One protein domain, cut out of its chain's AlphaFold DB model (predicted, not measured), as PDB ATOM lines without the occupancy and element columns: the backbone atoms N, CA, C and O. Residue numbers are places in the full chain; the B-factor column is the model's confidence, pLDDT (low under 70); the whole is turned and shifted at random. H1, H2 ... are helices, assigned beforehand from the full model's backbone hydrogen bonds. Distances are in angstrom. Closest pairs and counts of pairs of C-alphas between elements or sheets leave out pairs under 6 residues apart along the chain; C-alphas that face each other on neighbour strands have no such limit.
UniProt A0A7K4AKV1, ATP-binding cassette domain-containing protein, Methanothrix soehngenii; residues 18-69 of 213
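AT A GLANCE: This is residues 18 to 69 of the 213 residues of the protein "ATP-binding cassette domain-containing protein" of Methanothrix soehngenii (UniProt A0A7K4AKV1). Four helices and one link make a small ring with few contacts: H1 stands at one end of the longest axis and H3 at the other, H2 spans one side between them, and on the other side residues 58 to 63 lead back from H3 to the short H4. H4 packs on H1 and closes the ring, with the last printed residue back near the first helix. The printed part has 52 residues, with four named helices in the order H1, H2, H3, H4 and no named strand; its class is all helix. It is compact, with a radius of gyration of the C-alphas of 10.4 A, and spans 28 by 20 by 18 A.

HOW THE PARTS SIT: Begin at H1, residues 18 to 29, and go on to H2, residues 34 to 43. H1 touches H2 with residues 24 to 27 alone; the closest C-alphas are those of Ala 27 and Leu 37, 7.1 A apart. Their lines stand at a steep tilt of 54 degrees, and they run opposite ways. Next comes H3, residues 48 to 57, which only just touches H2, with 3 pairs of C-alphas within 8 A; the closest are those of Met 43 and Ala 51, at 5.1 A. H2 and H3 form a helical hairpin, running opposite ways at a shallow tilt of 22 degrees. H1 and H3 are apart. Look last at H4, residues 64 to 68: it touches H1, which meets it with residues 22 to 27 alone, and the closest C-alphas, of Ala 23 and Leu 68, are 4.8 A apart. H2 and H4 are near each other, with 7 pairs of C-alphas within 10 A, while H3 and H4 are apart. In the backbones of H1, H3 and H4 every O i to N i+4 pair is within hydrogen-bond range; in H2 it is 5 of 6.

IN THESE COORDINATES: Find C-alpha 18 at (21.446, -108.134, -69.481); from there H1 runs 16.9 A to C-alpha 29 at (5.672, -107.782, -63.363). H2 runs 14.4 A from Glu 34 to Met 43, and H3 runs 14.5 A from Glu 48 to Ser 57. H4 measures 6.0 A and ends at C-alpha 68, at (15.247, -104.487, -59.869).

THE WHOLE: The two C-alphas farthest apart are those of Asp 18 and Glu 49, at 28.7 A, whereas the C-alphas of Asp 18 and Phe 69, the first and last printed, are 10.8 A apart. The printed part has no cut. The links from H1 to H2 and from H2 to H3 are tight, and that from H3 to H4 is short. In the B-factor column you will find a mean pLDDT of 73.7 for the printed part of this model, with 14 printed residues under 70, among them residues 18 to 23 and 68 to 69.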
ATOM      1  N   ASP A  18      22.471-107.125 -69.773       55.97
ATOM      2  CA  ASP A  18      21.446-108.134 -69.481       55.97
ATOM      3  C   ASP A  18      20.553-107.732 -68.291       55.97
ATOM      4  O   ASP A  18      19.382-108.111 -68.228       55.97
ATOM      5  N   VAL A  19      21.068-106.902 -67.372       59.66
ATOM      6  CA  VAL A  19      20.306-106.363 -66.233       59.66
ATOM      7  C   VAL A  19      19.243-105.383 -66.706       59.66
ATOM      8  O   VAL A  19      18.173-105.351 -66.116       59.66
ATOM      9  N   ILE A  20      19.469-104.613 -67.774       62.16
ATOM     10  CA  ILE A  20      18.439-103.689 -68.276       62.16
ATOM     11  C   ILE A  20      17.213-104.462 -68.769       62.16
ATOM     12  O   ILE A  20      16.082-104.077 -68.479       62.16
ATOM     13  N   GLY A  21      17.429-105.578 -69.472       63.09
ATOM     14  CA  GLY A  21      16.345-106.469 -69.886       63.09
ATOM     15  C   GLY A  21      15.647-107.123 -68.691       63.09
ATOM     16  O   GLY A  21      14.420-107.124 -68.621       63.09
ATOM     17  N   TYR A  22      16.423-107.616 -67.722       67.88
ATOM     18  CA  TYR A  22      15.895-108.206 -66.492       67.88
ATOM     19  C   TYR A  22      15.072-107.202 -65.667       67.88
ATOM     20  O   TYR A  22      13.912-107.463 -65.363       67.88
ATOM     21  N   ALA A  23      15.626-106.028 -65.371       66.88
ATOM     22  CA  ALA A  23      14.975-104.975 -64.605       66.88
ATOM     23  C   ALA A  23      13.706-104.466 -65.297       66.88
ATOM     24  O   ALA A  23      12.722-104.213 -64.614       66.88
ATOM     25  N   ARG A  24      13.684-104.379 -66.639       72.88
ATOM     26  CA  ARG A  24      12.454-104.086 -67.399       72.88
ATOM     27  C   ARG A  24      11.399-105.173 -67.208       72.88
ATOM     28  O   ARG A  24      10.256-104.842 -66.922       72.88
ATOM     29  N   SER A  25      11.779-106.450 -67.292       71.12
ATOM     30  CA  SER A  25      10.833-107.556 -67.085       71.12
ATOM     31  C   SER A  25      10.268-107.604 -65.659       71.12
ATOM     32  O   SER A  25       9.062-107.743 -65.482       71.12
ATOM     33  N   VAL A  26      11.108-107.395 -64.640       71.25
ATOM     34  CA  VAL A  26      10.677-107.337 -63.234       71.25
ATOM     35  C   VAL A  26       9.824-106.093 -62.976       71.25
ATOM     36  O   VAL A  26       8.802-106.178 -62.303       71.25
ATOM     37  N   ALA A  27      10.187-104.943 -63.552       76.19
ATOM     38  CA  ALA A  27       9.392-103.722 -63.470       76.19
ATOM     39  C   ALA A  27       7.988-103.914 -64.063       76.19
ATOM     40  O   ALA A  27       7.011-103.511 -63.431       76.19
ATOM     41  N   GLU A  28       7.866-104.575 -65.219       79.19
ATOM     42  CA  GLU A  28       6.572-104.925 -65.818       79.19
ATOM     43  C   GLU A  28       5.741-105.842 -64.906       79.19
ATOM     44  O   GLU A  28       4.560-105.566 -64.686       79.19
ATOM     45  N   GLU A  29       6.344-106.884 -64.320       79.38
ATOM     46  CA  GLU A  29       5.672-107.782 -63.363       79.38
ATOM     47  C   GLU A  29       5.202-107.050 -62.094       79.38
ATOM     48  O   GLU A  29       4.145-107.364 -61.543       79.38
ATOM     49  N   MET A  30       5.955-106.041 -61.654       78.75
ATOM     50  CA  MET A  30       5.632-105.194 -60.503       78.75
ATOM     51  C   MET A  30       4.683-104.030 -60.845       78.75
ATOM     52  O   MET A  30       4.302-103.272 -59.953       78.75
ATOM     53  N   GLY A  31       4.282-103.869 -62.112       80.50
ATOM     54  CA  GLY A  31       3.408-102.780 -62.566       80.50
ATOM     55  C   GLY A  31       4.079-101.400 -62.605       80.50
ATOM     56  O   GLY A  31       3.394-100.374 -62.615       80.50
ATOM     57  N   ILE A  32       5.410-101.353 -62.624       82.81
ATOM     58  CA  ILE A  32       6.215-100.132 -62.689       82.81
ATOM     59  C   ILE A  32       6.325 -99.689 -64.148       82.81
ATOM     60  O   ILE A  32       6.793-100.426 -65.010       82.81
ATOM     61  N   SER A  33       5.915 -98.453 -64.443       82.81
ATOM     62  CA  SER A  33       6.042 -97.914 -65.804       82.81
ATOM     63  C   SER A  33       7.505 -97.660 -66.195       82.81
ATOM     64  O   SER A  33       8.300 -97.253 -65.349       82.81
ATOM     65  N   GLU A  34       7.826 -97.761 -67.490       76.50
ATOM     66  CA  GLU A  34       9.127 -97.371 -68.081       76.50
ATOM     67  C   GLU A  34       9.650 -96.030 -67.545       76.50
ATOM     68  O   GLU A  34      10.806 -95.897 -67.161       76.50
ATOM     69  N   LYS A  35       8.759 -95.039 -67.434       79.12
ATOM     70  CA  LYS A  35       9.102 -93.692 -66.977       79.12
ATOM     71  C   LYS A  35       9.544 -93.654 -65.511       79.12
ATOM     72  O   LYS A  35      10.344 -92.807 -65.135       79.12
ATOM     73  N   VAL A  36       8.999 -94.543 -64.682       79.25
ATOM     74  CA  VAL A  36       9.387 -94.697 -63.274       79.25
ATOM     75  C   VAL A  36      10.698 -95.474 -63.179       79.25
ATOM     76  O   VAL A  36      11.565 -95.093 -62.400       79.25
ATOM     77  N   LEU A  37      10.885 -96.496 -64.019       76.31
ATOM     78  CA  LEU A  37      12.136 -97.248 -64.106       76.31
ATOM     79  C   LEU A  37      13.324 -96.353 -64.506       76.31
ATOM     80  O   LEU A  37      14.375 -96.431 -63.878       76.31
ATOM     81  N   ASP A  38      13.148 -95.448 -65.473       77.81
ATOM     82  CA  ASP A  38      14.180 -94.473 -65.865       77.81
ATOM     83  C   ASP A  38      14.575 -93.538 -64.709       77.81
ATOM     84  O   ASP A  38      15.750 -93.214 -64.532       77.81
ATOM     85  N   ILE A  39      13.604 -93.127 -63.883       77.69
ATOM     86  CA  ILE A  39      13.869 -92.316 -62.687       77.69
ATOM     87  C   ILE A  39      14.660 -93.140 -61.664       77.69
ATOM     88  O   ILE A  39      15.646 -92.646 -61.126       77.69
ATOM     89  N   ILE A  40      14.273 -94.397 -61.425       74.69
ATOM     90  CA  ILE A  40      14.986 -95.310 -60.516       74.69
ATOM     91  C   ILE A  40      16.431 -95.540 -60.988       74.69
ATOM     92  O   ILE A  40      17.344 -95.549 -60.166       74.69
ATOM     93  N   TYR A  41      16.668 -95.664 -62.296       73.06
ATOM     94  CA  TYR A  41      18.023 -95.736 -62.845       73.06
ATOM     95  C   TYR A  41      18.838 -94.480 -62.551       73.06
ATOM     96  O   TYR A  41      19.987 -94.586 -62.126       73.06
ATOM     97  N   ALA A  42      18.245 -93.302 -62.749       72.00
ATOM     98  CA  ALA A  42      18.921 -92.034 -62.495       72.00
ATOM     99  C   ALA A  42      19.288 -91.860 -61.010       72.00
ATOM    100  O   ALA A  42      20.313 -91.260 -60.705       72.00
ATOM    101  N   MET A  43      18.497 -92.426 -60.089       72.31
ATOM    102  CA  MET A  43      18.774 -92.385 -58.648       72.31
ATOM    103  C   MET A  43      20.063 -93.105 -58.236       72.31
ATOM    104  O   MET A  43      20.637 -92.741 -57.213       72.31
ATOM    105  N   ALA A  44      20.527 -94.110 -58.990       65.06
ATOM    106  CA  ALA A  44      21.776 -94.812 -58.670       65.06
ATOM    107  C   ALA A  44      22.994 -93.868 -58.676       65.06
ATOM    108  O   ALA A  44      23.982 -94.137 -57.996       65.06
ATOM    109  N   ASP A  45      22.879 -92.760 -59.409       63.09
ATOM    110  CA  ASP A  45      23.910 -91.745 -59.585       63.09
ATOM    111  C   ASP A  45      23.570 -90.429 -58.823       63.09
ATOM    112  O   ASP A  45      24.257 -89.421 -58.980       63.09
ATOM    113  N   MET A  46      22.513 -90.414 -57.991       72.62
ATOM    114  CA  MET A  46      22.064 -89.254 -57.195       72.62
ATOM    115  C   MET A  46      22.649 -89.227 -55.773       72.62
ATOM    116  O   MET A  46      23.134 -90.232 -55.253       72.62
ATOM    117  N   SER A  47      22.549 -88.068 -55.104       70.31
ATOM    118  CA  SER A  47      22.817 -87.975 -53.664       70.31
ATOM    119  C   SER A  47      21.808 -88.811 -52.861       70.31
ATOM    120  O   SER A  47      20.681 -89.050 -53.303       70.31
ATOM    121  N   GLU A  48      22.191 -89.256 -51.659       68.38
ATOM    122  CA  GLU A  48      21.319 -90.102 -50.827       68.38
ATOM    123  C   GLU A  48      20.009 -89.389 -50.435       68.38
ATOM    124  O   GLU A  48      18.965 -90.028 -50.287       68.38
ATOM    125  N   GLU A  49      20.057 -88.061 -50.313       72.88
ATOM    126  CA  GLU A  49      18.911 -87.210 -49.990       72.88
ATOM    127  C   GLU A  49      17.947 -87.099 -51.184       72.88
ATOM    128  O   GLU A  49      16.748 -87.348 -51.033       72.88
ATOM    129  N   ASP A  50      18.481 -86.851 -52.384       75.94
ATOM    130  CA  ASP A  50      17.695 -86.749 -53.621       75.94
ATOM    131  C   ASP A  50      17.029 -88.080 -53.985       75.94
ATOM    132  O   ASP A  50      15.838 -88.127 -54.308       75.94
ATOM    133  N   ALA A  51      17.774 -89.184 -53.871       72.69
ATOM    134  CA  ALA A  51      17.254 -90.522 -54.129       72.69
ATOM    135  C   ALA A  51      16.096 -90.866 -53.178       72.69
ATOM    136  O   ALA A  51      15.094 -91.457 -53.589       72.69
ATOM    137  N   LYS A  52      16.191 -90.462 -51.904       76.94
ATOM    138  CA  LYS A  52      15.136 -90.693 -50.913       76.94
ATOM    139  C   LYS A  52      13.871 -89.891 -51.226       76.94
ATOM    140  O   LYS A  52      12.783 -90.464 -51.210       76.94
ATOM    141  N   SER A  53      14.000 -88.603 -51.541       80.12
ATOM    142  CA  SER A  53      12.852 -87.769 -51.921       80.12
ATOM    143  C   SER A  53      12.155 -88.284 -53.179       80.12
ATOM    144  O   SER A  53      10.925 -88.287 -53.254       80.12
ATOM    145  N   ALA A  54      12.922 -88.775 -54.152       78.75
ATOM    146  CA  ALA A  54      12.362 -89.348 -55.365       78.75
ATOM    147  C   ALA A  54      11.600 -90.660 -55.083       78.75
ATOM    148  O   ALA A  54      10.488 -90.825 -55.586       78.75
ATOM    149  N   LEU A  55      12.122 -91.547 -54.224       81.31
ATOM    150  CA  LEU A  55      11.416 -92.764 -53.786       81.31
ATOM    151  C   LEU A  55      10.096 -92.457 -53.065       81.31
ATOM    152  O   LEU A  55       9.077 -93.077 -53.369       81.31
ATOM    153  N   GLU A  56      10.094 -91.478 -52.154       82.81
ATOM    154  CA  GLU A  56       8.890 -91.052 -51.426       82.81
ATOM    155  C   GLU A  56       7.803 -90.535 -52.381       82.81
ATOM    156  O   GLU A  56       6.635 -90.885 -52.231       82.81
ATOM    157  N   SER A  57       8.185 -89.765 -53.406       82.69
ATOM    158  CA  SER A  57       7.246 -89.239 -54.410       82.69
ATOM    159  C   SER A  57       6.607 -90.313 -55.300       82.69
ATOM    160  O   SER A  57       5.557 -90.075 -55.896       82.69
ATOM    161  N   LEU A  58       7.243 -91.483 -55.389       81.81
ATOM    162  CA  LEU A  58       6.804 -92.620 -56.195       81.81
ATOM    163  C   LEU A  58       6.080 -93.691 -55.361       81.81
ATOM    164  O   LEU A  58       5.682 -94.709 -55.920       81.81
ATOM    165  N   GLU A  59       5.918 -93.479 -54.049       80.50
ATOM    166  CA  GLU A  59       5.397 -94.471 -53.092       80.50
ATOM    167  C   GLU A  59       6.190 -95.795 -53.095       80.50
ATOM    168  O   GLU A  59       5.659 -96.868 -52.802       80.50
ATOM    169  N   LEU A  60       7.490 -95.730 -53.408       78.38
ATOM    170  CA  LEU A  60       8.375 -96.892 -53.498       78.38
ATOM    171  C   LEU A  60       9.252 -97.030 -52.254       78.38
ATOM    172  O   LEU A  60       9.666 -96.051 -51.632       78.38
ATOM    173  N   THR A  61       9.589 -98.271 -51.903       79.50
ATOM    174  CA  THR A  61      10.533 -98.565 -50.819       79.50
ATOM    175  C   THR A  61      11.941 -98.781 -51.362       79.50
ATOM    176  O   THR A  61      12.139 -99.165 -52.511       79.50
ATOM    177  N   ARG A  62      12.956 -98.593 -50.506       69.88
ATOM    178  CA  ARG A  62      14.371 -98.804 -50.869       69.88
ATOM    179  C   ARG A  62      14.679-100.252 -51.281       69.88
ATOM    180  O   ARG A  62      15.688-100.492 -51.937       69.88
ATOM    181  N   ASP A  63      13.822-101.204 -50.912       72.75
ATOM    182  CA  ASP A  63      13.968-102.611 -51.291       72.75
ATOM    183  C   ASP A  63      13.754-102.845 -52.790       72.75
ATOM    184  O   ASP A  63      14.313-103.797 -53.326       72.75
ATOM    185  N   ILE A  64      13.098-101.915 -53.496       74.38
ATOM    186  CA  ILE A  64      12.889-102.022 -54.942       74.38
ATOM    187  C   ILE A  64      14.194-102.085 -55.737       74.38
ATOM    188  O   ILE A  64      14.254-102.729 -56.775       74.38
ATOM    189  N   PHE A  65      15.271-101.483 -55.223       67.88
ATOM    190  CA  PHE A  65      16.595-101.598 -55.835       67.88
ATOM    191  C   PHE A  65      17.135-103.026 -55.784       67.88
ATOM    192  O   PHE A  65      17.850-103.426 -56.691       67.88
ATOM    193  N   LYS A  66      16.807-103.807 -54.749       69.12
ATOM    194  CA  LYS A  66      17.244-105.208 -54.655       69.12
ATOM    195  C   LYS A  66      16.473-106.098 -55.621       69.12
ATOM    196  O   LYS A  66      17.059-107.035 -56.153       69.12
ATOM    197  N   ASP A  67      15.194-105.792 -55.822       71.25
ATOM    198  CA  ASP A  67      14.320-106.535 -56.729       71.25
ATOM    199  C   ASP A  67      14.656-106.218 -58.196       71.25
ATOM    200  O   ASP A  67      14.765-107.124 -59.019       71.25
ATOM    201  N   LEU A  68      14.897-104.940 -58.517       66.44
ATOM    202  CA  LEU A  68      15.247-104.487 -59.869       66.44
ATOM    203  C   LEU A  68      16.717-104.747 -60.235       66.44
ATOM    204  O   LEU A  68      17.011-105.048 -61.391       66.44
ATOM    205  N   PHE A  69      17.634-104.653 -59.267       67.81
ATOM    206  CA  PHE A  69      19.082-104.831 -59.451       67.81
ATOM    207  C   PHE A  69      19.628-105.891 -58.487       67.81
ATOM    208  O   PHE A  69      20.356-105.577 -57.534       67.81
TER     209      PHE A  69